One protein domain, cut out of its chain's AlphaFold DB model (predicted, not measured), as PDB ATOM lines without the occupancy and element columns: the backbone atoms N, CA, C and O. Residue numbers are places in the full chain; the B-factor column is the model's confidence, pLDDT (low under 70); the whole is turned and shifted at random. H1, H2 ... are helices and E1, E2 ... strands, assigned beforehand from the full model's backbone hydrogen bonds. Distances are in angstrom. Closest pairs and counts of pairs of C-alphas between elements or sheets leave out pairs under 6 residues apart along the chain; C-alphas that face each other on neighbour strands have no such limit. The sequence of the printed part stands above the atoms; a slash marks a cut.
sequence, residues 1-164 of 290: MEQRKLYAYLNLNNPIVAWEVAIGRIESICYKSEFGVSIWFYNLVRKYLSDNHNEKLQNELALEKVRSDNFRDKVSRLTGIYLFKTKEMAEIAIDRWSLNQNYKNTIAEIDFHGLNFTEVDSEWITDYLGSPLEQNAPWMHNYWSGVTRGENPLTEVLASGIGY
ATOM      1  N   MET A   1      31.221 -29.344  -3.674       82.00
ATOM      2  CA  MET A   1      30.430 -30.481  -4.183       82.00
ATOM      3  C   MET A   1      30.677 -31.654  -3.269       82.00
ATOM      4  O   MET A   1      31.827 -31.889  -2.917       82.00
ATOM      5  N   GLU A   2      29.619 -32.327  -2.853       94.56
ATOM      6  CA  GLU A   2      29.696 -33.543  -2.049       94.56
ATOM      7  C   GLU A   2      29.677 -34.760  -2.984       94.56
ATOM      8  O   GLU A   2      28.912 -34.793  -3.950       94.56
ATOM      9  N   GLN A   3      30.535 -35.744  -2.711       96.44
ATOM     10  CA  GLN A   3      30.610 -36.983  -3.481       96.44
ATOM     11  C   GLN A   3      29.883 -38.108  -2.739       96.44
ATOM     12  O   GLN A   3      30.158 -38.353  -1.565       96.44
ATOM     13  N   ARG A   4      28.978 -38.814  -3.425       97.62
ATOM     14  CA  ARG A   4      28.257 -39.980  -2.896       97.62
ATOM     15  C   ARG A   4      28.262 -41.116  -3.908       97.62
ATOM     16  O   ARG A   4      28.093 -40.882  -5.100       97.62
ATOM     17  N   LYS A   5      28.379 -42.348  -3.419       98.12
ATOM     18  CA  LYS A   5      28.028 -43.534  -4.203       98.12
ATOM     19  C   LYS A   5      26.541 -43.786  -4.055       98.12
ATOM     20  O   LYS A   5      26.058 -43.958  -2.939       98.12
ATOM     21  N   LEU A   6      25.827 -43.745  -5.169       98.31
ATOM     22  CA  LEU A   6      24.379 -43.908  -5.221       98.31
ATOM     23  C   LEU A   6      24.014 -44.914  -6.312       98.31
ATOM     24  O   LEU A   6      24.843 -45.268  -7.144       98.31
ATOM     25  N   TYR A   7      22.774 -45.384  -6.308       98.56
ATOM     26  CA  TYR A   7      22.308 -46.431  -7.207       98.56
ATOM     27  C   TYR A   7      21.056 -45.996  -7.951       98.56
ATOM     28  O   TYR A   7      20.201 -45.313  -7.397       98.56
ATOM     29  N   ALA A   8      20.916 -46.417  -9.204       97.81
ATOM     30  CA  ALA A   8      19.681 -46.245  -9.961       97.81
ATOM     31  C   ALA A   8      19.496 -47.419 -10.914       97.81
ATOM     32  O   ALA A   8      20.472 -47.900 -11.492       97.81
ATOM     33  N   TYR A   9      18.254 -47.856 -11.126       96.44
ATOM     34  CA  TYR A   9      17.951 -48.708 -12.270       96.44
ATOM     35  C   TYR A   9      17.841 -47.847 -13.530       96.44
ATOM     36  O   TYR A   9      17.180 -46.808 -13.548       96.44
ATOM     37  N   LEU A  10      18.503 -48.274 -14.601       96.69
ATOM     38  CA  LEU A  10      18.595 -47.518 -15.845       96.69
ATOM     39  C   LEU A  10      17.778 -48.217 -16.933       96.69
ATOM     40  O   LEU A  10      18.154 -49.278 -17.428       96.69
ATOM     41  N   ASN A  11      16.650 -47.629 -17.336       95.50
ATOM     42  CA  ASN A  11      15.805 -48.191 -18.393       95.50
ATOM     43  C   ASN A  11      16.455 -48.033 -19.780       95.50
ATOM     44  O   ASN A  11      16.111 -47.126 -20.534       95.50
ATOM     45  N   LEU A  12      17.359 -48.944 -20.147       96.31
ATOM     46  CA  LEU A  12      18.095 -48.898 -21.420       96.31
ATOM     47  C   LEU A  12      17.228 -49.152 -22.667       96.31
ATOM     48  O   LEU A  12      17.707 -48.987 -23.785       96.31
ATOM     49  N   ASN A  13      15.960 -49.547 -22.507       93.75
ATOM     50  CA  ASN A  13      15.014 -49.586 -23.630       93.75
ATOM     51  C   ASN A  13      14.528 -48.183 -24.008       93.75
ATOM     52  O   ASN A  13      13.981 -47.994 -25.093       93.75
ATOM     53  N   ASN A  14      14.718 -47.204 -23.122       94.69
ATOM     54  CA  ASN A  14      14.499 -45.810 -23.428       94.69
ATOM     55  C   ASN A  14      15.749 -45.230 -24.121       94.69
ATOM     56  O   ASN A  14      16.809 -45.167 -23.489       94.69
ATOM     57  N   PRO A  15      15.653 -44.782 -25.386       94.62
ATOM     58  CA  PRO A  15      16.821 -44.378 -26.162       94.62
ATOM     59  C   PRO A  15      17.632 -43.224 -25.560       94.62
ATOM     60  O   PRO A  15      18.855 -43.254 -25.655       94.62
ATOM     61  N   ILE A  16      17.004 -42.243 -24.896       95.31
ATOM     62  CA  ILE A  16      17.760 -41.136 -24.270       95.31
ATOM     63  C   ILE A  16      18.424 -41.542 -22.957       95.31
ATOM     64  O   ILE A  16      19.444 -40.975 -22.583       95.31
ATOM     65  N   VAL A  17      17.878 -42.541 -22.260       96.69
ATOM     66  CA  VAL A  17      18.563 -43.123 -21.100       96.69
ATOM     67  C   VAL A  17      19.766 -43.918 -21.594       96.69
ATOM     68  O   VAL A  17      20.869 -43.722 -21.100       96.69
ATOM     69  N   ALA A  18      19.587 -44.760 -22.618       97.25
ATOM     70  CA  ALA A  18      20.697 -45.477 -23.242       97.25
ATOM     71  C   ALA A  18      21.782 -44.519 -23.767       97.25
ATOM     72  O   ALA A  18      22.963 -44.823 -23.641       97.25
ATOM     73  N   TRP A  19      21.396 -43.352 -24.287       97.19
ATOM     74  CA  TRP A  19      22.312 -42.299 -24.722       97.19
ATOM     75  C   TRP A  19      23.263 -41.830 -23.620       97.19
ATOM     76  O   TRP A  19      24.480 -41.979 -23.741       97.19
ATOM     77  N   GLU A  20      22.713 -41.295 -22.530       97.69
ATOM     78  CA  GLU A  20      23.512 -40.756 -21.426       97.69
ATOM     79  C   GLU A  20      24.344 -41.860 -20.756       97.69
ATOM     80  O   GLU A  20      25.537 -41.688 -20.487       97.69
ATOM     81  N   VAL A  21      23.762 -43.056 -20.607       97.88
ATOM     82  CA  VAL A  21      24.458 -44.214 -20.037       97.88
ATOM     83  C   VAL A  21      25.607 -44.684 -20.928       97.88
ATOM     84  O   VAL A  21      26.671 -45.008 -20.408       97.88
ATOM     85  N   ALA A  22      25.451 -44.708 -22.254       97.00
ATOM     86  CA  ALA A  22      26.534 -45.069 -23.171       97.00
ATOM     87  C   ALA A  22      27.721 -44.102 -23.039       97.00
ATOM     88  O   ALA A  22      28.870 -44.541 -22.876       97.00
ATOM     89  N   ILE A  23      27.430 -42.795 -23.022       97.00
ATOM     90  CA  ILE A  23      28.420 -41.738 -22.770       97.00
ATOM     91  C   ILE A  23      29.109 -41.966 -21.420       97.00
ATOM     92  O   ILE A  23      30.331 -41.844 -21.333       97.00
ATOM     93  N   GLY A  24      28.362 -42.435 -20.422       97.19
ATOM     94  CA  GLY A  24      28.871 -42.810 -19.103       97.19
ATOM     95  C   GLY A  24      28.491 -41.815 -18.017       97.19
ATOM     96  O   GLY A  24      29.214 -41.705 -17.027       97.19
ATOM     97  N   ARG A  25      27.382 -41.087 -18.193       96.50
ATOM     98  CA  ARG A  25      26.932 -40.069 -17.243       96.50
ATOM     99  C   ARG A  25      25.425 -40.055 -17.046       96.50
ATOM    100  O   ARG A  25      24.675 -40.599 -17.848       96.50
ATOM    101  N   ILE A  26      25.004 -39.365 -15.998       96.31
ATOM    102  CA  ILE A  26      23.657 -38.829 -15.800       96.31
ATOM    103  C   ILE A  26      23.802 -37.439 -15.174       96.31
ATOM    104  O   ILE A  26      24.644 -37.252 -14.305       96.31
ATOM    105  N   GLU A  27      23.017 -36.447 -15.590       95.69
ATOM    106  CA  GLU A  27      23.163 -35.080 -15.064       95.69
ATOM    107  C   GLU A  27      21.812 -34.377 -14.898       95.69
ATOM    108  O   GLU A  27      20.981 -34.355 -15.809       95.69
ATOM    109  N   SER A  28      21.597 -33.792 -13.718       96.06
ATOM    110  CA  SER A  28      20.378 -33.045 -13.397       96.06
ATOM    111  C   SER A  28      20.348 -31.701 -14.132       96.06
ATOM    112  O   SER A  28      21.392 -31.092 -14.373       96.06
ATOM    113  N   ILE A  29      19.160 -31.193 -14.452       94.81
ATOM    114  CA  ILE A  29      19.011 -29.867 -15.079       94.81
ATOM    115  C   ILE A  29      19.330 -28.748 -14.078       94.81
ATOM    116  O   ILE A  29      19.959 -27.746 -14.421       94.81
ATOM    117  N   CYS A  30      18.974 -28.944 -12.805       92.75
ATOM    118  CA  CYS A  30      19.210 -27.963 -11.745       92.75
ATOM    119  C   CYS A  30      20.678 -27.836 -11.306       92.75
ATOM    120  O   CYS A  30      20.979 -26.936 -10.528       92.75
ATOM    121  N   TYR A  31      21.595 -28.673 -11.805       91.19
ATOM    122  CA  TYR A  31      23.023 -28.552 -11.492       91.19
ATOM    123  C   TYR A  31      23.637 -27.252 -12.035       91.19
ATOM    124  O   TYR A  31      24.416 -26.598 -11.347       91.19
ATOM    125  N   LYS A  32      23.257 -26.866 -13.257       86.38
ATOM    126  CA  LYS A  32      23.746 -25.656 -13.942       86.38
ATOM    127  C   LYS A  32      22.643 -24.622 -14.186       86.38
ATOM    128  O   LYS A  32      22.860 -23.673 -14.932       86.38
ATOM    129  N   SER A  33      21.475 -24.813 -13.561       83.19
ATOM    130  CA  SER A  33      20.278 -23.976 -13.745       83.19
ATOM    131  C   SER A  33      19.938 -23.753 -15.223       83.19
ATOM    132  O   SER A  33      19.707 -22.630 -15.666       83.19
ATOM    133  N   GLU A  34      19.955 -24.835 -15.999       87.25
ATOM    134  CA  GLU A  34      19.686 -24.792 -17.436       87.25
ATOM    135  C   GLU A  34      18.186 -24.910 -17.738       87.25
ATOM    136  O   GLU A  34      17.376 -25.212 -16.863       87.25
ATOM    137  N   PHE A  35      17.811 -24.681 -19.000       90.50
ATOM    138  CA  PHE A  35      16.444 -24.924 -19.451       90.50
ATOM    139  C   PHE A  35      16.126 -26.426 -19.491       90.50
ATOM    140  O   PHE A  35      17.009 -27.261 -19.705       90.50
ATOM    141  N   GLY A  36      14.839 -26.746 -19.368       93.44
ATOM    142  CA  GLY A  36      14.317 -28.098 -19.536       93.44
ATOM    143  C   GLY A  36      13.952 -28.790 -18.226       93.44
ATOM    144  O   GLY A  36      13.831 -28.171 -17.170       93.44
ATOM    145  N   VAL A  37      13.741 -30.098 -18.322       95.88
ATOM    146  CA  VAL A  37      13.348 -30.987 -17.225       95.88
ATOM    147  C   VAL A  37      14.228 -32.235 -17.215       95.88
ATOM    148  O   VAL A  37      14.899 -32.558 -18.197       95.88
ATOM    149  N   SER A  38      14.253 -32.953 -16.096       95.81
ATOM    150  CA  SER A  38      15.023 -34.186 -15.987       95.81
ATOM    151  C   SER A  38      14.503 -35.250 -16.959       95.81
ATOM    152  O   SER A  38      13.312 -35.326 -17.270       95.81
ATOM    153  N   ILE A  39      15.403 -36.134 -17.401       95.56
ATOM    154  CA  ILE A  39      15.043 -37.314 -18.203       95.56
ATOM    155  C   ILE A  39      14.001 -38.173 -17.474       95.56
ATOM    156  O   ILE A  39      13.128 -38.756 -18.116       95.56
ATOM    157  N   TRP A  40      14.055 -38.235 -16.143       94.50
ATOM    158  CA  TRP A  40      13.087 -38.967 -15.331       94.50
ATOM    159  C   TRP A  40      11.703 -38.340 -15.425       94.50
ATOM    160  O   TRP A  40      10.775 -39.009 -15.878       94.50
ATOM    161  N   PHE A  41      11.578 -37.057 -15.077       96.31
ATOM    162  CA  PHE A  41      10.290 -36.376 -15.097       96.31
ATOM    163  C   PHE A  41       9.683 -36.370 -16.502       96.31
ATOM    164  O   PHE A  41       8.529 -36.754 -16.665       96.31
ATOM    165  N   TYR A  42      10.473 -36.064 -17.534       96.88
ATOM    166  CA  TYR A  42      10.012 -36.101 -18.924       96.88
ATOM    167  C   TYR A  42       9.394 -37.456 -19.307       96.88
ATOM    168  O   TYR A  42       8.334 -37.523 -19.931       96.88
ATOM    169  N   ASN A  43      10.032 -38.559 -18.904       95.00
ATOM    170  CA  ASN A  43       9.516 -39.897 -19.182       95.00
ATOM    171  C   ASN A  43       8.297 -40.267 -18.329       95.00
ATOM    172  O   ASN A  43       7.437 -41.000 -18.821       95.00
ATOM    173  N   LEU A  44       8.186 -39.750 -17.101       94.56
ATOM    174  CA  LEU A  44       6.969 -39.874 -16.295       94.56
ATOM    175  C   LEU A  44       5.797 -39.162 -16.974       94.56
ATOM    176  O   LEU A  44       4.760 -39.790 -17.165       94.56
ATOM    177  N   VAL A  45       5.981 -37.920 -17.439       95.12
ATOM    178  CA  VAL A  45       4.944 -37.180 -18.178       95.12
ATOM    179  C   VAL A  45       4.490 -37.963 -19.406       95.12
ATOM    180  O   VAL A  45       3.293 -38.191 -19.578       95.12
ATOM    181  N   ARG A  46       5.431 -38.452 -20.225       94.81
ATOM    182  CA  ARG A  46       5.111 -39.283 -21.399       94.81
ATOM    183  C   ARG A  46       4.265 -40.493 -21.044       94.81
ATOM    184  O   ARG A  46       3.267 -40.746 -21.713       94.81
ATOM    185  N   LYS A  47       4.658 -41.221 -19.998       93.81
ATOM    186  CA  LYS A  47       3.938 -42.407 -19.532       93.81
ATOM    187  C   LYS A  47       2.547 -42.057 -19.005       93.81
ATOM    188  O   LYS A  47       1.585 -42.754 -19.300       93.81
ATOM    189  N   TYR A  48       2.418 -40.989 -18.225       94.88
ATOM    190  CA  TYR A  48       1.125 -40.571 -17.687       94.88
ATOM    191  C   TYR A  48       0.163 -40.152 -18.792       94.88
ATOM    192  O   TYR A  48      -0.997 -40.545 -18.759       94.88
ATOM    193  N   LEU A  49       0.646 -39.434 -19.806       93.00
ATOM    194  CA  LEU A  49      -0.171 -39.066 -20.958       93.00
ATOM    195  C   LEU A  49      -0.551 -40.286 -21.812       93.00
ATOM    196  O   LEU A  49      -1.709 -40.392 -22.208       93.00
ATOM    197  N   SER A  50       0.375 -41.224 -22.065       92.25
ATOM    198  CA  SER A  50       0.070 -42.438 -22.842       92.25
ATOM    199  C   SER A  50      -0.938 -43.349 -22.150       92.25
ATOM    200  O   SER A  50      -1.771 -43.960 -22.815       92.25
ATOM    201  N   ASP A  51      -0.871 -43.421 -20.821       93.12
ATOM    202  CA  ASP A  51      -1.724 -44.281 -20.000       93.12
ATOM    203  C   ASP A  51      -3.011 -43.556 -19.542       93.12
ATOM    204  O   ASP A  51      -3.802 -44.117 -18.791       93.12
ATOM    205  N   ASN A  52      -3.225 -42.307 -19.984       90.56
ATOM    206  CA  ASN A  52      -4.334 -41.429 -19.591       90.56
ATOM    207  C   ASN A  52      -4.449 -41.170 -18.066       90.56
ATOM    208  O   ASN A  52      -5.533 -40.899 -17.554       90.56
ATOM    209  N   HIS A  53      -3.324 -41.199 -17.349       92.44
ATOM    210  CA  HIS A  53      -3.204 -40.894 -15.917       92.44
ATOM    211  C   HIS A  53      -2.950 -39.396 -15.679       92.44
ATOM    212  O   HIS A  53      -1.902 -38.991 -15.161       92.44
ATOM    213  N   ASN A  54      -3.883 -38.544 -16.106       90.00
ATOM    214  CA  ASN A  54      -3.732 -37.087 -16.005       90.00
ATOM    215  C   ASN A  54      -3.598 -36.609 -14.550       90.00
ATOM    216  O   ASN A  54      -2.859 -35.664 -14.281       90.00
ATOM    217  N   GLU A  55      -4.266 -37.279 -13.615       92.88
ATOM    218  CA  GLU A  55      -4.216 -37.004 -12.180       92.88
ATOM    219  C   GLU A  55      -2.796 -37.112 -11.615       92.88
ATOM    220  O   GLU A  55      -2.382 -36.257 -10.835       92.88
ATOM    221  N   LYS A  56      -1.993 -38.079 -12.084       95.44
ATOM    222  CA  LYS A  56      -0.596 -38.224 -11.649       95.44
ATOM    223  C   LYS A  56       0.259 -37.047 -12.085       95.44
ATOM    224  O   LYS A  56       1.041 -36.526 -11.296       95.44
ATOM    225  N   LEU A  57       0.080 -36.597 -13.327       93.94
ATOM    226  CA  LEU A  57       0.779 -35.422 -13.836       93.94
ATOM    227  C   LEU A  57       0.375 -34.159 -13.066       93.94
ATOM    228  O   LEU A  57       1.232 -33.370 -12.684       93.94
ATOM    229  N   GLN A  58      -0.919 -33.980 -12.810       93.88
ATOM    230  CA  GLN A  58      -1.421 -32.843 -12.041       93.88
ATOM    231  C   GLN A  58      -0.876 -32.847 -10.608       93.88
ATOM    232  O   GLN A  58      -0.426 -31.808 -10.128       93.88
ATOM    233  N   ASN A  59      -0.848 -34.009  -9.951       96.19
ATOM    234  CA  ASN A  59      -0.282 -34.149  -8.614       96.19
ATOM    235  C   ASN A  59       1.237 -33.924  -8.587       96.19
ATOM    236  O   ASN A  59       1.702 -33.309  -7.636       96.19
ATOM    237  N   GLU A  60       2.008 -34.319  -9.609       96.31
ATOM    238  CA  GLU A  60       3.439 -33.955  -9.700       96.31
ATOM    239  C   GLU A  60       3.627 -32.426  -9.766       96.31
ATOM    240  O   GLU A  60       4.475 -31.869  -9.067       96.31
ATOM    241  N   LEU A  61       2.813 -31.717 -10.560       94.88
ATOM    242  CA  LEU A  61       2.899 -30.252 -10.667       94.88
ATOM    243  C   LEU A  61       2.447 -29.550  -9.375       94.88
ATOM    244  O   LEU A  61       3.075 -28.587  -8.938       94.88
ATOM    245  N   ALA A  62       1.383 -30.039  -8.734       95.25
ATOM    246  CA  ALA A  62       0.925 -29.519  -7.447       95.25
ATOM    247  C   ALA A  62       1.949 -29.779  -6.328       95.25
ATOM    248  O   ALA A  62       2.215 -28.893  -5.514       95.25
ATOM    249  N   LEU A  63       2.579 -30.957  -6.330       97.06
ATOM    250  CA  LEU A  63       3.659 -31.313  -5.415       97.06
ATOM    251  C   LEU A  63       4.865 -30.381  -5.590       97.06
ATOM    252  O   LEU A  63       5.421 -29.909  -4.595       97.06
ATOM    253  N   GLU A  64       5.248 -30.064  -6.830       97.00
ATOM    254  CA  GLU A  64       6.300 -29.081  -7.107       97.00
ATOM    255  C   GLU A  64       5.916 -27.680  -6.613       97.00
ATOM    256  O   GLU A  64       6.763 -26.978  -6.057       97.00
ATOM    257  N   LYS A  65       4.644 -27.276  -6.731       95.25
ATOM    258  CA  LYS A  65       4.190 -25.983  -6.203       95.25
ATOM    259  C   LYS A  65       4.384 -25.915  -4.689       95.25
ATOM    260  O   LYS A  65       5.003 -24.966  -4.206       95.25
ATOM    261  N   VAL A  66       3.965 -26.951  -3.955       96.75
ATOM    262  CA  VAL A  66       4.184 -27.058  -2.500       96.75
ATOM    263  C   VAL A  66       5.672 -26.968  -2.155       96.75
ATOM    264  O   VAL A  66       6.031 -26.251  -1.216       96.75
ATOM    265  N   ARG A  67       6.543 -27.630  -2.932       97.38
ATOM    266  CA  ARG A  67       8.002 -27.531  -2.773       97.38
ATOM    267  C   ARG A  67       8.491 -26.097  -2.947       97.38
ATOM    268  O   ARG A  67       9.215 -25.588  -2.099       97.38
ATOM    269  N   SER A  68       8.103 -25.445  -4.041       95.75
ATOM    270  CA  SER A  68       8.556 -24.091  -4.380       95.75
ATOM    271  C   SER A  68       8.115 -23.042  -3.352       95.75
ATOM    272  O   SER A  68       8.845 -22.085  -3.079       95.75
ATOM    273  N   ASP A  69       6.956 -23.247  -2.727       95.25
ATOM    274  CA  ASP A  69       6.418 -22.331  -1.728       95.25
ATOM    275  C   ASP A  69       7.054 -22.543  -0.350       95.25
ATOM    276  O   ASP A  69       7.393 -21.564   0.314       95.25
ATOM    277  N   ASN A  70       7.246 -23.800   0.067       97.00
ATOM    278  CA  ASN A  70       7.531 -24.141   1.469       97.00
ATOM    279  C   ASN A  70       8.892 -24.824   1.701       97.00
ATOM    280  O   ASN A  70       9.402 -24.801   2.816       97.00
ATOM    281  N   PHE A  71       9.495 -25.418   0.669       97.44
ATOM    282  CA  PHE A  71      10.683 -26.280   0.757       97.44
ATOM    283  C   PHE A  71      11.706 -25.938  -0.343       97.44
ATOM    284  O   PHE A  71      12.175 -26.801  -1.090       97.44
ATOM    285  N   ARG A  72      12.025 -24.646  -0.492       95.62
ATOM    286  CA  ARG A  72      12.846 -24.111  -1.600       95.62
ATOM    287  C   ARG A  72      14.254 -24.692  -1.675       95.62
ATOM    288  O   ARG A  72      14.822 -24.754  -2.763       95.62
ATOM    289  N   ASP A  73      14.798 -25.112  -0.539       96.12
ATOM    290  CA  ASP A  73      16.098 -25.766  -0.407       96.12
ATOM    291  C   ASP A  73      16.091 -27.223  -0.891       96.12
ATOM    292  O   ASP A  73      17.158 -27.796  -1.094       96.12
ATOM    293  N   LYS A  74      14.921 -27.835  -1.106       97.94
ATOM    294  CA  LYS A  74      14.808 -29.219  -1.574       97.94
ATOM    295  C   LYS A  74      14.977 -29.328  -3.084       97.94
ATOM    296  O   LYS A  74      14.495 -28.486  -3.843       97.94
ATOM    297  N   VAL A  75      15.626 -30.399  -3.534       97.88
ATOM    298  CA  VAL A  75      15.817 -30.698  -4.958       97.88
ATOM    299  C   VAL A  75      14.463 -31.007  -5.599       97.88
ATOM    300  O   VAL A  75      13.732 -31.876  -5.133       97.88
ATOM    301  N   SER A  76      14.139 -30.305  -6.687       97.44
ATOM    302  CA  SER A  76      12.917 -30.556  -7.452       97.44
ATOM    303  C   SER A  76      12.946 -31.926  -8.130       97.44
ATOM    304  O   SER A  76      13.938 -32.301  -8.757       97.44
ATOM    305  N   ARG A  77      11.807 -32.621  -8.086       97.31
ATOM    306  CA  ARG A  77      11.533 -33.826  -8.882       97.31
ATOM    307  C   ARG A  77      11.562 -33.536 -10.387       97.31
ATOM    308  O   ARG A  77      12.010 -34.365 -11.175       97.31
ATOM    309  N   LEU A  78      11.163 -32.327 -10.787       96.44
ATOM    310  CA  LEU A  78      11.064 -31.948 -12.196       96.44
ATOM    311  C   LEU A  78      12.438 -31.826 -12.858       96.44
ATOM    312  O   LEU A  78      12.568 -32.082 -14.052       96.44
ATOM    313  N   THR A  79      13.472 -31.444 -12.105       96.69
ATOM    314  CA  THR A  79      14.808 -31.134 -12.649       96.69
ATOM    315  C   THR A  79      15.934 -31.997 -12.077       96.69
ATOM    316  O   THR A  79      17.012 -32.048 -12.672       96.69
ATOM    317  N   GLY A  80      15.710 -32.649 -10.935       97.06
ATOM    318  CA  GLY A  80      16.672 -33.510 -10.247       97.06
ATOM    319  C   GLY A  80      16.773 -34.924 -10.822       97.06
ATOM    320  O   GLY A  80      16.017 -35.317 -11.713       97.06
ATOM    321  N   ILE A  81      17.730 -35.692 -10.300       96.81
ATOM    322  CA  ILE A  81      17.905 -37.125 -10.582       96.81
ATOM    323  C   ILE A  81      17.386 -37.942  -9.401       96.81
ATOM    324  O   ILE A  81      17.573 -37.549  -8.255       96.81
ATOM    325  N   TYR A  82      16.784 -39.089  -9.702       97.44
ATOM    326  CA  TYR A  82      16.187 -40.019  -8.754       97.44
ATOM    327  C   TYR A  82      17.177 -41.158  -8.499       97.44
ATOM    328  O   TYR A  82      17.542 -41.879  -9.434       97.44
ATOM    329  N   LEU A  83      17.648 -41.288  -7.262       98.25
ATOM    330  CA  LEU A  83      18.701 -42.223  -6.867       98.25
ATOM    331  C   LEU A  83      18.338 -42.950  -5.568       98.25
ATOM    332  O   LEU A  83      17.461 -42.537  -4.820       98.25
ATOM    333  N   PHE A  84      19.079 -44.004  -5.260       98.38
ATOM    334  CA  PHE A  84      18.966 -44.784  -4.034       98.38
ATOM    335  C   PHE A  84      20.315 -44.856  -3.322       98.38
ATOM    336  O   PHE A  84      21.368 -44.863  -3.957       98.38
ATOM    337  N   LYS A  85      20.298 -44.949  -1.990       96.94
ATOM    338  CA  LYS A  85      21.532 -45.096  -1.197       96.94
ATOM    339  C   LYS A  85      22.199 -46.455  -1.372       96.94
ATOM    340  O   LYS A  85      23.413 -46.560  -1.249       96.94
ATOM    341  N   THR A  86      21.409 -47.492  -1.632       97.56
ATOM    342  CA  THR A  86      21.894 -48.864  -1.769       97.56
ATOM    343  C   THR A  86      21.291 -49.523  -2.998       97.56
ATOM    344  O   THR A  86      20.191 -49.181  -3.441       97.56
ATOM    345  N   LYS A  87      22.013 -50.509  -3.534       97.75
ATOM    346  CA  LYS A  87      21.514 -51.369  -4.605       97.75
ATOM    347  C   LYS A  87      20.235 -52.101  -4.192       97.75
ATOM    348  O   LYS A  87      19.293 -52.152  -4.969       97.75
ATOM    349  N   GLU A  88      20.195 -52.614  -2.964       97.38
ATOM    350  CA  GLU A  88      19.037 -53.324  -2.408       97.38
ATOM    351  C   GLU A  88      17.777 -52.449  -2.410       97.38
ATOM    352  O   GLU A  88      16.720 -52.898  -2.835       97.38
ATOM    353  N   MET A  89      17.891 -51.167  -2.049       96.81
ATOM    354  CA  MET A  89      16.756 -50.240  -2.093       96.81
ATOM    355  C   MET A  89      16.232 -50.041  -3.527       96.81
ATOM    356  O   MET A  89      15.024 -49.988  -3.744       96.81
ATOM    357  N   ALA A  90      17.128 -49.995  -4.520       97.56
ATOM    358  CA  ALA A  90      16.739 -49.941  -5.928       97.56
ATOM    359  C   ALA A  90      16.059 -51.243  -6.402       97.56
ATOM    360  O   ALA A  90      15.140 -51.193  -7.216       97.56
ATOM    361  N   GLU A  91      16.481 -52.407  -5.894       97.94
ATOM    362  CA  GLU A  91      15.827 -53.696  -6.165       97.94
ATOM    363  C   GLU A  91      14.429 -53.760  -5.534       97.94
ATOM    364  O   GLU A  91      13.475 -54.137  -6.215       97.94
ATOM    365  N   ILE A  92      14.288 -53.306  -4.284       96.81
ATOM    366  CA  ILE A  92      12.997 -53.196  -3.590       96.81
ATOM    367  C   ILE A  92      12.059 -52.253  -4.350       96.81
ATOM    368  O   ILE A  92      10.885 -52.576  -4.516       96.81
ATOM    369  N   ALA A  93      12.559 -51.120  -4.858       96.31
ATOM    370  CA  ALA A  93      11.763 -50.198  -5.669       96.31
ATOM    371  C   ALA A  93      11.193 -50.882  -6.922       96.31
ATOM    372  O   ALA A  93      10.006 -50.746  -7.216       96.31
ATOM    373  N   ILE A  94      12.013 -51.665  -7.634       97.00
ATOM    374  CA  ILE A  94      11.570 -52.438  -8.807       97.00
ATOM    375  C   ILE A  94      10.439 -53.399  -8.436       97.00
ATOM    376  O   ILE A  94       9.464 -53.504  -9.184       97.00
ATOM    377  N   ASP A  95      10.557 -54.077  -7.294       96.12
ATOM    378  CA  ASP A  95       9.562 -55.045  -6.834       96.12
ATOM    379  C   ASP A  95       8.258 -54.366  -6.410       96.12
ATOM    380  O   ASP A  95       7.188 -54.731  -6.900       96.12
ATOM    381  N   ARG A  96       8.334 -53.328  -5.569       94.38
ATOM    382  CA  ARG A  96       7.157 -52.595  -5.074       94.38
ATOM    383  C   ARG A  96       6.392 -51.904  -6.194       94.38
ATOM    384  O   ARG A  96       5.168 -51.954  -6.233       94.38
ATOM    385  N   TRP A  97       7.103 -51.311  -7.148       93.50
ATOM    386  CA  TRP A  97       6.486 -50.638  -8.289       93.50
ATOM    387  C   TRP A  97       6.081 -51.596  -9.413       93.50
ATOM    388  O   TRP A  97       5.635 -51.140 -10.467       93.50
ATOM    389  N   SER A  98       6.225 -52.914  -9.207       94.50
ATOM    390  CA  SER A  98       5.885 -53.951 -10.190       94.50
ATOM    391  C   SER A  98       6.522 -53.695 -11.562       94.50
ATOM    392  O   SER A  98       5.909 -53.911 -12.612       94.50
ATOM    393  N   LEU A  99       7.760 -53.192 -11.565       93.19
ATOM    394  CA  LEU A  99       8.492 -52.922 -12.796       93.19
ATOM    395  C   LEU A  99       9.019 -54.221 -13.411       93.19
ATOM    396  O   LEU A  99       9.056 -55.286 -12.791       93.19
ATOM    397  N   ASN A 100       9.470 -54.130 -14.666       93.31
ATOM    398  CA  ASN A 100      10.104 -55.257 -15.333       93.31
ATOM    399  C   ASN A 100      11.330 -55.723 -14.532       93.31
ATOM    400  O   ASN A 100      12.295 -54.977 -14.371       93.31
ATOM    401  N   GLN A 101      11.313 -56.982 -14.094       95.62
ATOM    402  CA  GLN A 101      12.368 -57.582 -13.273       95.62
ATOM    403  C   GLN A 101      13.747 -57.565 -13.952       95.62
ATOM    404  O   GLN A 101      14.772 -57.519 -13.273       95.62
ATOM    405  N   ASN A 102      13.800 -57.489 -15.287       94.06
ATOM    406  CA  ASN A 102      15.056 -57.315 -16.016       94.06
ATOM    407  C   ASN A 102      15.767 -55.992 -15.690       94.06
ATOM    408  O   ASN A 102      16.969 -55.895 -15.933       94.06
ATOM    409  N   TYR A 103      15.081 -54.996 -15.114       95.81
ATOM    410  CA  TYR A 103      15.713 -53.753 -14.666       95.81
ATOM    411  C   TYR A 103      16.701 -53.953 -13.514       95.81
ATOM    412  O   TYR A 103      17.619 -53.141 -13.374       95.81
ATOM    413  N   LYS A 104      16.615 -55.065 -12.769       97.00
ATOM    414  CA  LYS A 104      17.626 -55.442 -11.765       97.00
ATOM    415  C   LYS A 104      19.009 -55.643 -12.397       97.00
ATOM    416  O   LYS A 104      20.024 -55.305 -11.796       97.00
ATOM    417  N   ASN A 105      19.059 -56.085 -13.659       96.56
ATOM    418  CA  ASN A 105      20.307 -56.242 -14.424       96.56
ATOM    419  C   ASN A 105      20.908 -54.910 -14.902       96.56
ATOM    420  O   ASN A 105      22.003 -54.904 -15.464       96.56
ATOM    421  N   THR A 106      20.185 -53.807 -14.721       97.44
ATOM    422  CA  THR A 106      20.578 -52.455 -15.136       97.44
ATOM    423  C   THR A 106      20.661 -51.488 -13.957       97.44
ATOM    424  O   THR A 106      20.662 -50.277 -14.167       97.44
ATOM    425  N   ILE A 107      20.707 -51.998 -12.721       98.06
ATOM    426  CA  ILE A 107      21.034 -51.171 -11.559       98.06
ATOM    427  C   ILE A 107      22.528 -50.867 -11.598       98.06
ATOM    428  O   ILE A 107      23.346 -51.779 -11.487       98.06
ATOM    429  N   ALA A 108      22.866 -49.591 -11.754       98.06
ATOM    430  CA  ALA A 108      24.241 -49.117 -11.755       98.06
ATOM    431  C   ALA A 108      24.602 -48.488 -10.409       98.06
ATOM    432  O   ALA A 108      23.787 -47.774  -9.825       98.06
ATOM    433  N   GLU A 109      25.841 -48.712  -9.966       98.38
ATOM    434  CA  GLU A 109      26.517 -47.803  -9.039       98.38
ATOM    435  C   GLU A 109      26.930 -46.546  -9.809       98.38
ATOM    436  O   GLU A 109      27.463 -46.625 -10.920       98.38
ATOM    437  N   ILE A 110      26.653 -45.391  -9.220       98.31
ATOM    438  CA  ILE A 110      26.894 -44.076  -9.791       98.31
ATOM    439  C   ILE A 110      27.768 -43.307  -8.807       98.31
ATOM    440  O   ILE A 110      27.362 -43.044  -7.671       98.31
ATOM    441  N   ASP A 111      28.953 -42.919  -9.268       98.00
ATOM    442  CA  ASP A 111      29.814 -41.986  -8.550       98.00
ATOM    443  C   ASP A 111      29.240 -40.579  -8.758       98.00
ATOM    444  O   ASP A 111      29.407 -39.969  -9.816       98.00
ATOM    445  N   PHE A 112      28.473 -40.093  -7.783       98.00
ATOM    446  CA  PHE A 112      27.694 -38.866  -7.904       98.00
ATOM    447  C   PHE A 112      28.387 -37.679  -7.239       98.00
ATOM    448  O   PHE A 112      28.773 -37.748  -6.075       98.00
ATOM    449  N   HIS A 113      28.481 -36.566  -7.962       97.38
ATOM    450  CA  HIS A 113      29.034 -35.296  -7.505       97.38
ATOM    451  C   HIS A 113      27.901 -34.272  -7.435       97.38
ATOM    452  O   HIS A 113      27.472 -33.716  -8.448       97.38
ATOM    453  N   GLY A 114      27.385 -34.062  -6.224       95.94
ATOM    454  CA  GLY A 114      26.206 -33.242  -5.977       95.94
ATOM    455  C   GLY A 114      26.513 -31.854  -5.423       95.94
ATOM    456  O   GLY A 114      27.475 -31.639  -4.678       95.94
ATOM    457  N   LEU A 115      25.642 -30.906  -5.764       96.00
ATOM    458  CA  LEU A 115      25.491 -29.630  -5.063       96.00
ATOM    459  C   LEU A 115      24.500 -29.740  -3.908       96.00
ATOM    460  O   LEU A 115      24.673 -29.064  -2.898       96.00
ATOM    461  N   ASN A 116      23.460 -30.557  -4.074       96.50
ATOM    462  CA  ASN A 116      22.389 -30.694  -3.102       96.50
ATOM    463  C   ASN A 116      21.716 -32.068  -3.207       96.50
ATOM    464  O   ASN A 116      21.632 -32.642  -4.298       96.50
ATOM    465  N   PHE A 117      21.208 -32.558  -2.078       98.06
ATOM    466  CA  PHE A 117      20.530 -33.842  -1.948       98.06
ATOM    467  C   PHE A 117      19.273 -33.683  -1.097       98.06
ATOM    468  O   PHE A 117      19.267 -33.005  -0.074       98.06
ATOM    469  N   THR A 118      18.193 -34.329  -1.508       98.25
ATOM    470  CA  THR A 118      16.926 -34.365  -0.785       98.25
ATOM    471  C   THR A 118      16.509 -35.810  -0.621       98.25
ATOM    472  O   THR A 118      16.324 -36.518  -1.604       98.25
ATOM    473  N   GLU A 119      16.403 -36.249   0.626       97.88
ATOM    474  CA  GLU A 119      15.968 -37.599   0.963       97.88
ATOM    475  C   GLU A 119      14.487 -37.571   1.307       97.88
ATOM    476  O   GLU A 119      14.050 -36.756   2.120       97.88
ATOM    477  N   VAL A 120      13.728 -38.434   0.648       97.69
ATOM    478  CA  VAL A 120      12.267 -38.469   0.696       97.69
ATOM    479  C   VAL A 120      11.801 -39.914   0.641       97.69
ATOM    480  O   VAL A 120      12.494 -40.783   0.113       97.69
ATOM    481  N   ASP A 121      10.628 -40.182   1.202       97.31
ATOM    482  CA  ASP A 121      10.037 -41.513   1.162       97.31
ATOM    483  C   ASP A 121       9.104 -41.646  -0.043       97.31
ATOM    484  O   ASP A 121       8.050 -41.005  -0.112       97.31
ATOM    485  N   SER A 122       9.496 -42.482  -1.002       95.50
ATOM    486  CA  SER A 122       8.732 -42.712  -2.226       95.50
ATOM    487  C   SER A 122       7.396 -43.405  -1.983       95.50
ATOM    488  O   SER A 122       6.543 -43.362  -2.867       95.50
ATOM    489  N   GLU A 123       7.148 -43.971  -0.800       96.25
ATOM    490  CA  GLU A 123       5.841 -44.550  -0.469       96.25
ATOM    491  C   GLU A 123       4.710 -43.508  -0.472       96.25
ATOM    492  O   GLU A 123       3.574 -43.827  -0.827       96.25
ATOM    493  N   TRP A 124       4.991 -42.232  -0.174       97.38
ATOM    494  CA  TRP A 124       3.991 -41.170  -0.362       97.38
ATOM    495  C   TRP A 124       3.581 -41.021  -1.830       97.38
ATOM    496  O   TRP A 124       2.407 -40.803  -2.127       97.38
ATOM    497  N   ILE A 125       4.537 -41.162  -2.749       95.81
ATOM    498  CA  ILE A 125       4.287 -41.095  -4.190       95.81
ATOM    499  C   ILE A 125       3.528 -42.342  -4.649       95.81
ATOM    500  O   ILE A 125       2.551 -42.213  -5.388       95.81
ATOM    501  N   THR A 126       3.939 -43.529  -4.191       94.00
ATOM    502  CA  THR A 126       3.281 -44.806  -4.507       94.00
ATOM    503  C   THR A 126       1.786 -44.756  -4.192       94.00
ATOM    504  O   THR A 126       0.972 -45.121  -5.043       94.00
ATOM    505  N   ASP A 127       1.422 -44.239  -3.018       94.62
ATOM    506  CA  ASP A 127       0.045 -44.305  -2.525       94.62
ATOM    507  C   ASP A 127      -0.841 -43.134  -2.971       94.62
ATOM    508  O   ASP A 127      -2.036 -43.328  -3.198       94.62
ATOM    509  N   TYR A 128      -0.293 -41.918  -3.096       96.44
ATOM    510  CA  TYR A 128      -1.116 -40.715  -3.289       96.44
ATOM    511  C   TYR A 128      -0.981 -40.047  -4.647       96.44
ATOM    512  O   TYR A 128      -1.856 -39.256  -4.998       96.44
ATOM    513  N   LEU A 129       0.042 -40.347  -5.452       95.56
ATOM    514  CA  LEU A 129       0.220 -39.618  -6.710       95.56
ATOM    515  C   LEU A 129      -0.968 -39.815  -7.669       95.56
ATOM    516  O   LEU A 129      -1.303 -38.914  -8.428       95.56
ATOM    517  N   GLY A 130      -1.634 -40.972  -7.618       94.44
ATOM    518  CA  GLY A 130      -2.850 -41.253  -8.395       94.44
ATOM    519  C   GLY A 130      -4.165 -40.837  -7.727       94.44
ATOM    520  O   GLY A 130      -5.226 -41.140  -8.262       94.44
ATOM    521  N   SER A 131      -4.125 -40.213  -6.548       94.19
ATOM    522  CA  SER A 131      -5.336 -39.788  -5.840       94.19
ATOM    523  C   SER A 131      -5.983 -38.563  -6.508       94.19
ATOM    524  O   SER A 131      -5.311 -37.853  -7.265       94.19
ATOM    525  N   PRO A 132      -7.282 -38.290  -6.266       93.50
ATOM    526  CA  PRO A 132      -7.912 -37.062  -6.738       93.50
ATOM    527  C   PRO A 132      -7.101 -35.825  -6.338       93.50
ATOM    528  O   PRO A 132      -6.633 -35.730  -5.206       93.50
ATOM    529  N   LEU A 133      -6.940 -34.884  -7.272       91.25
ATOM    530  CA  LEU A 133      -6.146 -33.678  -7.051       91.25
ATOM    531  C   LEU A 133      -6.721 -32.849  -5.893       91.25
ATOM    532  O   LEU A 133      -7.795 -32.257  -6.012       91.25
ATOM    533  N   GLU A 134      -5.952 -32.741  -4.816       91.69
ATOM    534  CA  GLU A 134      -6.186 -31.820  -3.707       91.69
ATOM    535  C   GLU A 134      -4.979 -30.880  -3.613       91.69
ATOM    536  O   GLU A 134      -3.854 -31.295  -3.322       91.69
ATOM    537  N   GLN A 135      -5.193 -29.596  -3.919       83.75
ATOM    538  CA  GLN A 135      -4.121 -28.608  -3.826       83.75
ATOM    539  C   GLN A 135      -3.652 -28.499  -2.379       83.75
ATOM    540  O   GLN A 135      -4.470 -28.363  -1.472       83.75
ATOM    541  N   ASN A 136      -2.334 -28.494  -2.181       87.06
ATOM    542  CA  ASN A 136      -1.731 -28.354  -0.858       87.06
ATOM    543  C   ASN A 136      -2.099 -29.493   0.120       87.06
ATOM    544  O   ASN A 136      -2.159 -29.273   1.330       87.06
ATOM    545  N   ALA A 137      -2.344 -30.703  -0.397       93.38
ATOM    546  CA  ALA A 137      -2.695 -31.865   0.414       93.38
ATOM    547  C   ALA A 137      -1.613 -32.195   1.470       93.38
ATOM    548  O   ALA A 137      -0.415 -32.084   1.180       93.38
ATOM    549  N   PRO A 138      -1.984 -32.688   2.670       96.50
ATOM    550  CA  PRO A 138      -1.025 -32.984   3.743       96.50
ATOM    551  C   PRO A 138       0.097 -33.954   3.350       96.50
ATOM    552  O   PRO A 138       1.232 -33.811   3.804       96.50
ATOM    553  N   TRP A 139      -0.187 -34.926   2.474       97.31
ATOM    554  CA  TRP A 139       0.816 -35.898   2.026       97.31
ATOM    555  C   TRP A 139       1.976 -35.237   1.267       97.31
ATOM    556  O   TRP A 139       3.106 -35.707   1.370       97.31
ATOM    557  N   MET A 140       1.729 -34.127   0.560       98.12
ATOM    558  CA  MET A 140       2.757 -33.385  -0.178       98.12
ATOM    559  C   MET A 140       3.765 -32.740   0.781       98.12
ATOM    560  O   MET A 140       4.972 -32.782   0.546       98.12
ATOM    561  N   HIS A 141       3.276 -32.183   1.894       98.06
ATOM    562  CA  HIS A 141       4.119 -31.634   2.962       98.06
ATOM    563  C   HIS A 141       4.895 -32.726   3.686       98.06
ATOM    564  O   HIS A 141       6.088 -32.565   3.939       98.06
ATOM    565  N   ASN A 142       4.247 -33.853   3.982       97.81
ATOM    566  CA  ASN A 142       4.911 -34.996   4.608       97.81
ATOM    567  C   ASN A 142       6.030 -35.552   3.717       97.81
ATOM    568  O   ASN A 142       7.133 -35.792   4.203       97.81
ATOM    569  N   TYR A 143       5.778 -35.673   2.412       98.00
ATOM    570  CA  TYR A 143       6.789 -36.076   1.440       98.00
ATOM    571  C   TYR A 143       7.997 -35.130   1.464       98.00
ATOM    572  O   TYR A 143       9.119 -35.578   1.690       98.00
ATOM    573  N   TRP A 144       7.786 -33.819   1.302       98.25
ATOM    574  CA  TRP A 144       8.890 -32.852   1.218       98.25
ATOM    575  C   TRP A 144       9.631 -32.596   2.531       98.25
ATOM    576  O   TRP A 144      10.818 -32.262   2.517       98.25
ATOM    577  N   SER A 145       8.955 -32.770   3.666       97.06
ATOM    578  CA  SER A 145       9.588 -32.712   4.987       97.06
ATOM    579  C   SER A 145      10.403 -33.968   5.319       97.06
ATOM    580  O   SER A 145      11.163 -33.946   6.285       97.06
ATOM    581  N   GLY A 146      10.301 -35.030   4.511       95.69
ATOM    582  CA  GLY A 146      11.026 -36.284   4.715       95.69
ATOM    583  C   GLY A 146      10.407 -37.180   5.788       95.69
ATOM    584  O   GLY A 146      11.090 -38.052   6.323       95.69
ATOM    585  N   VAL A 147       9.129 -36.977   6.123       96.69
ATOM    586  CA  VAL A 147       8.404 -37.859   7.046       96.69
ATOM    587  C   VAL A 147       8.304 -39.248   6.419       96.69
ATOM    588  O   VAL A 147       7.853 -39.394   5.287       96.69
ATOM    589  N   THR A 148       8.699 -40.279   7.159       95.88
ATOM    590  CA  THR A 148       8.560 -41.675   6.730       95.88
ATOM    591  C   THR A 148       7.097 -42.110   6.725       95.88
ATOM    592  O   THR A 148       6.331 -41.795   7.638       95.88
ATOM    593  N   ARG A 149       6.712 -42.868   5.700       93.62
ATOM    594  CA  ARG A 149       5.405 -43.494   5.573       93.62
ATOM    595  C   ARG A 149       5.496 -44.982   5.906       93.62
ATOM    596  O   ARG A 149       6.080 -45.773   5.175       93.62
ATOM    597  N   GLY A 150       4.831 -45.370   6.991       89.00
ATOM    598  CA  GLY A 150       4.801 -46.760   7.447       89.00
ATOM    599  C   GLY A 150       6.127 -47.213   8.060       89.00
ATOM    600  O   GLY A 150       6.951 -46.400   8.461       89.00
ATOM    601  N   GLU A 151       6.311 -48.526   8.178       87.94
ATOM    602  CA  GLU A 151       7.456 -49.112   8.896       87.94
ATOM    603  C   GLU A 151       8.657 -49.416   7.990       87.94
ATOM    604  O   GLU A 151       9.787 -49.485   8.465       87.94
ATOM    605  N   ASN A 152       8.428 -49.579   6.683       88.31
ATOM    606  CA  ASN A 152       9.448 -49.976   5.714       88.31
ATOM    607  C   ASN A 152       9.583 -48.912   4.609       88.31
ATOM    608  O   ASN A 152       9.133 -49.178   3.489       88.31
ATOM    609  N   PRO A 153      10.169 -47.732   4.894       93.06
ATOM    610  CA  PRO A 153      10.300 -46.651   3.918       93.06
ATOM    611  C   PRO A 153      11.014 -47.103   2.650       93.06
ATOM    612  O   PRO A 153      11.948 -47.908   2.701       93.06
ATOM    613  N   LEU A 154      10.628 -46.512   1.522       94.94
ATOM    614  CA  LEU A 154      11.392 -46.590   0.285       94.94
ATOM    615  C   LEU A 154      12.112 -45.260   0.082       94.94
ATOM    616  O   LEU A 154      11.644 -44.382  -0.641       94.94
ATOM    617  N   THR A 155      13.244 -45.087   0.766       95.62
ATOM    618  CA  THR A 155      13.986 -43.823   0.711       95.62
ATOM    619  C   THR A 155      14.642 -43.621  -0.652       95.62
ATOM    620  O   THR A 155      15.580 -44.330  -1.027       95.62
ATOM    621  N   GLU A 156      14.188 -42.587  -1.346       95.69
ATOM    622  CA  GLU A 156      14.765 -42.044  -2.568       95.69
ATOM    623  C   GLU A 156      15.608 -40.807  -2.243       95.69
ATOM    624  O   GLU A 156      15.320 -40.034  -1.327       95.69
ATOM    625  N   VAL A 157      16.676 -40.622  -3.012       98.25
ATOM    626  CA  VAL A 157      17.544 -39.452  -2.986       98.25
ATOM    627  C   VAL A 157      17.327 -38.679  -4.281       98.25
ATOM    628  O   VAL A 157      17.765 -39.106  -5.349       98.25
ATOM    629  N   LEU A 158      16.689 -37.517  -4.181       98.31
ATOM    630  CA  LEU A 158      16.646 -36.528  -5.251       98.31
ATOM    631  C   LEU A 158      17.942 -35.719  -5.222       98.31
ATOM    632  O   LEU A 158      18.264 -35.086  -4.215       98.31
ATOM    633  N   ALA A 159      18.697 -35.733  -6.315       98.00
ATOM    634  CA  ALA A 159      20.025 -35.130  -6.365       98.00
ATOM    635  C   ALA A 159      20.151 -34.061  -7.461       98.00
ATOM    636  O   ALA A 159      19.690 -34.241  -8.591       98.00
ATOM    637  N   SER A 160      20.812 -32.953  -7.111       97.81
ATOM    638  CA  SER A 160      21.304 -31.934  -8.043       97.81
ATOM    639  C   SER A 160      22.802 -32.137  -8.234       97.81
ATOM    640  O   SER A 160      23.562 -32.010  -7.274       97.81
ATOM    641  N   GLY A 161      23.230 -32.477  -9.445       96.88
ATOM    642  CA  GLY A 161      24.626 -32.741  -9.781       96.88
ATOM    643  C   GLY A 161      24.810 -33.551 -11.061       96.88
ATOM    644  O   GLY A 161      23.888 -33.667 -11.881       96.88
ATOM    645  N   ILE A 162      26.001 -34.135 -11.179       96.94
ATOM    646  CA  ILE A 162      26.407 -35.066 -12.235       96.94
ATOM    647  C   ILE A 162      26.848 -36.395 -11.614       96.94
ATOM    648  O   ILE A 162      27.532 -36.427 -10.593       96.94
ATOM    649  N   GLY A 163      26.442 -37.501 -12.225       97.25
ATOM    650  CA  GLY A 163      26.826 -38.852 -11.851       97.25
ATOM    651  C   GLY A 163      27.601 -39.536 -12.963       97.25
ATOM    652  O   GLY A 163      27.193 -39.475 -14.121       97.25
ATOM    653  N   TYR A 164      28.682 -40.220 -12.599       97.62
ATOM    654  CA  TYR A 164      29.512 -41.000 -13.510       97.62
ATOM    655  C   TYR A 164      29.166 -42.483 -13.387       97.62
ATOM    656  O   TYR A 164      29.139 -43.047 -12.291       97.62
TER     657      TYR A 164
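This is residues 1 to 164 of the 290 residues of an uncharacterized protein of Escherichia coli (UniProt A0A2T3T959). What does a first look show? A strongly twisted sheet, in which the long strands E4 and E5 run side by side and bend, lies toward one end of the longest axis, and the helices H3, H6 and H7 cluster toward the other. H2 reaches from the sheet to H3, H4 packs over E1 with H5 beside it, and H1 sits near E2. What is it made of, and how large is it? The printed part has 164 residues with seven named helices and five named strands, in the order E1 H1 E2 H2 H3 E3 H4 H5 E4 H6 H7 E5, and its class is mixed, helices and strands. The branched sheet is antiparallel in its four neighbour pairs: E1 and E4, E2 and E5, E3 and E5, E4 and E5. The whole is compact and rounded, with a radius of gyration of the C-alphas of 15.0 A and spans of 40 by 34 by 33 A.

Where do the first elements run? E1 is residues 2 to 9, 21.7 A long from C-alpha 2 at (29.696, -33.543, -2.049), and bends by 53 degrees at residue 5. H1 is residues 15 to 23 and E2 residues 25 to 27. H2 is residues 39 to 50, 16.5 A long, and H3, the longest helix, is residues 54 to 70, 24.5 A long. What comes after H3? E3 is residues 81 to 83, H4 residues 87 to 96, 14.4 A long, and H5 residues 101 to 106. E4, residues 107 to 121, is 19.4 A long and bends by 127 degrees at residue 114, whose C-alpha is at (26.206, -33.242, -5.977). What are the last elements? H6 is residues 123 to 128 and H7 residues 138 to 145. E5, residues 155 to 164, is 21.2 A long, bends by 99 degrees at residue 161 and ends with C-alpha 164 at (29.512, -41.000, -13.510).

How is the sheet joined? E1 lies on one side of E4, with N 4 and O 112 2.9 A apart, and E5 on the other side, with N 158 and O 118 2.8 A apart, both within hydrogen-bond range. The pairing of E5 is staggered: E3 and E2 lie on one side of it, with N 157 and O 83 at 2.7 A and N 163 and O 26 at 2.8 A. Which helices are on the sheet? H4 lies over E1 at a height over the sheet of 6.1 A and runs slantwise to the strands, at 34 degrees to E1 on the local plane. H1, H2, H5 and H7 only graze the sheet, while H3 and H6 are not on it. How do the helices meet? H2 and H3 form a hairpin at a tilt of 37 degrees, only just steep, closest at the C-alphas of Tyr 48 and Asn 54, 6.2 A. H4 and H5 form another, closest at Glu 91 and Lys 104, C-alphas 6.1 A apart, as do H6 and H7, closest at Trp 124 and Tyr 143, C-alphas 6.1 A apart. H3 touches H7 at a steep tilt of 55 degrees, closest at the C-alphas of Leu 63 and Met 140, 5.7 A, and H1 is apart from H3. Are the helix backbones complete? In H1, H2, H3, H4, H6 and H7 every O i to N i+4 pair is within hydrogen-bond range; in H5 0 of 2 are, but 3 of 3 O i to N i+3 pairs.

How far does it reach? The two C-alphas farthest apart are those of Ile 23 and Glu 134, 40.7 A. Is it continuous and well determined? The printed part has no cut, and the link from E2 to H2, 11 residues, is long. The mean pLDDT of the printed part is 95.5, and no printed residue is under 70.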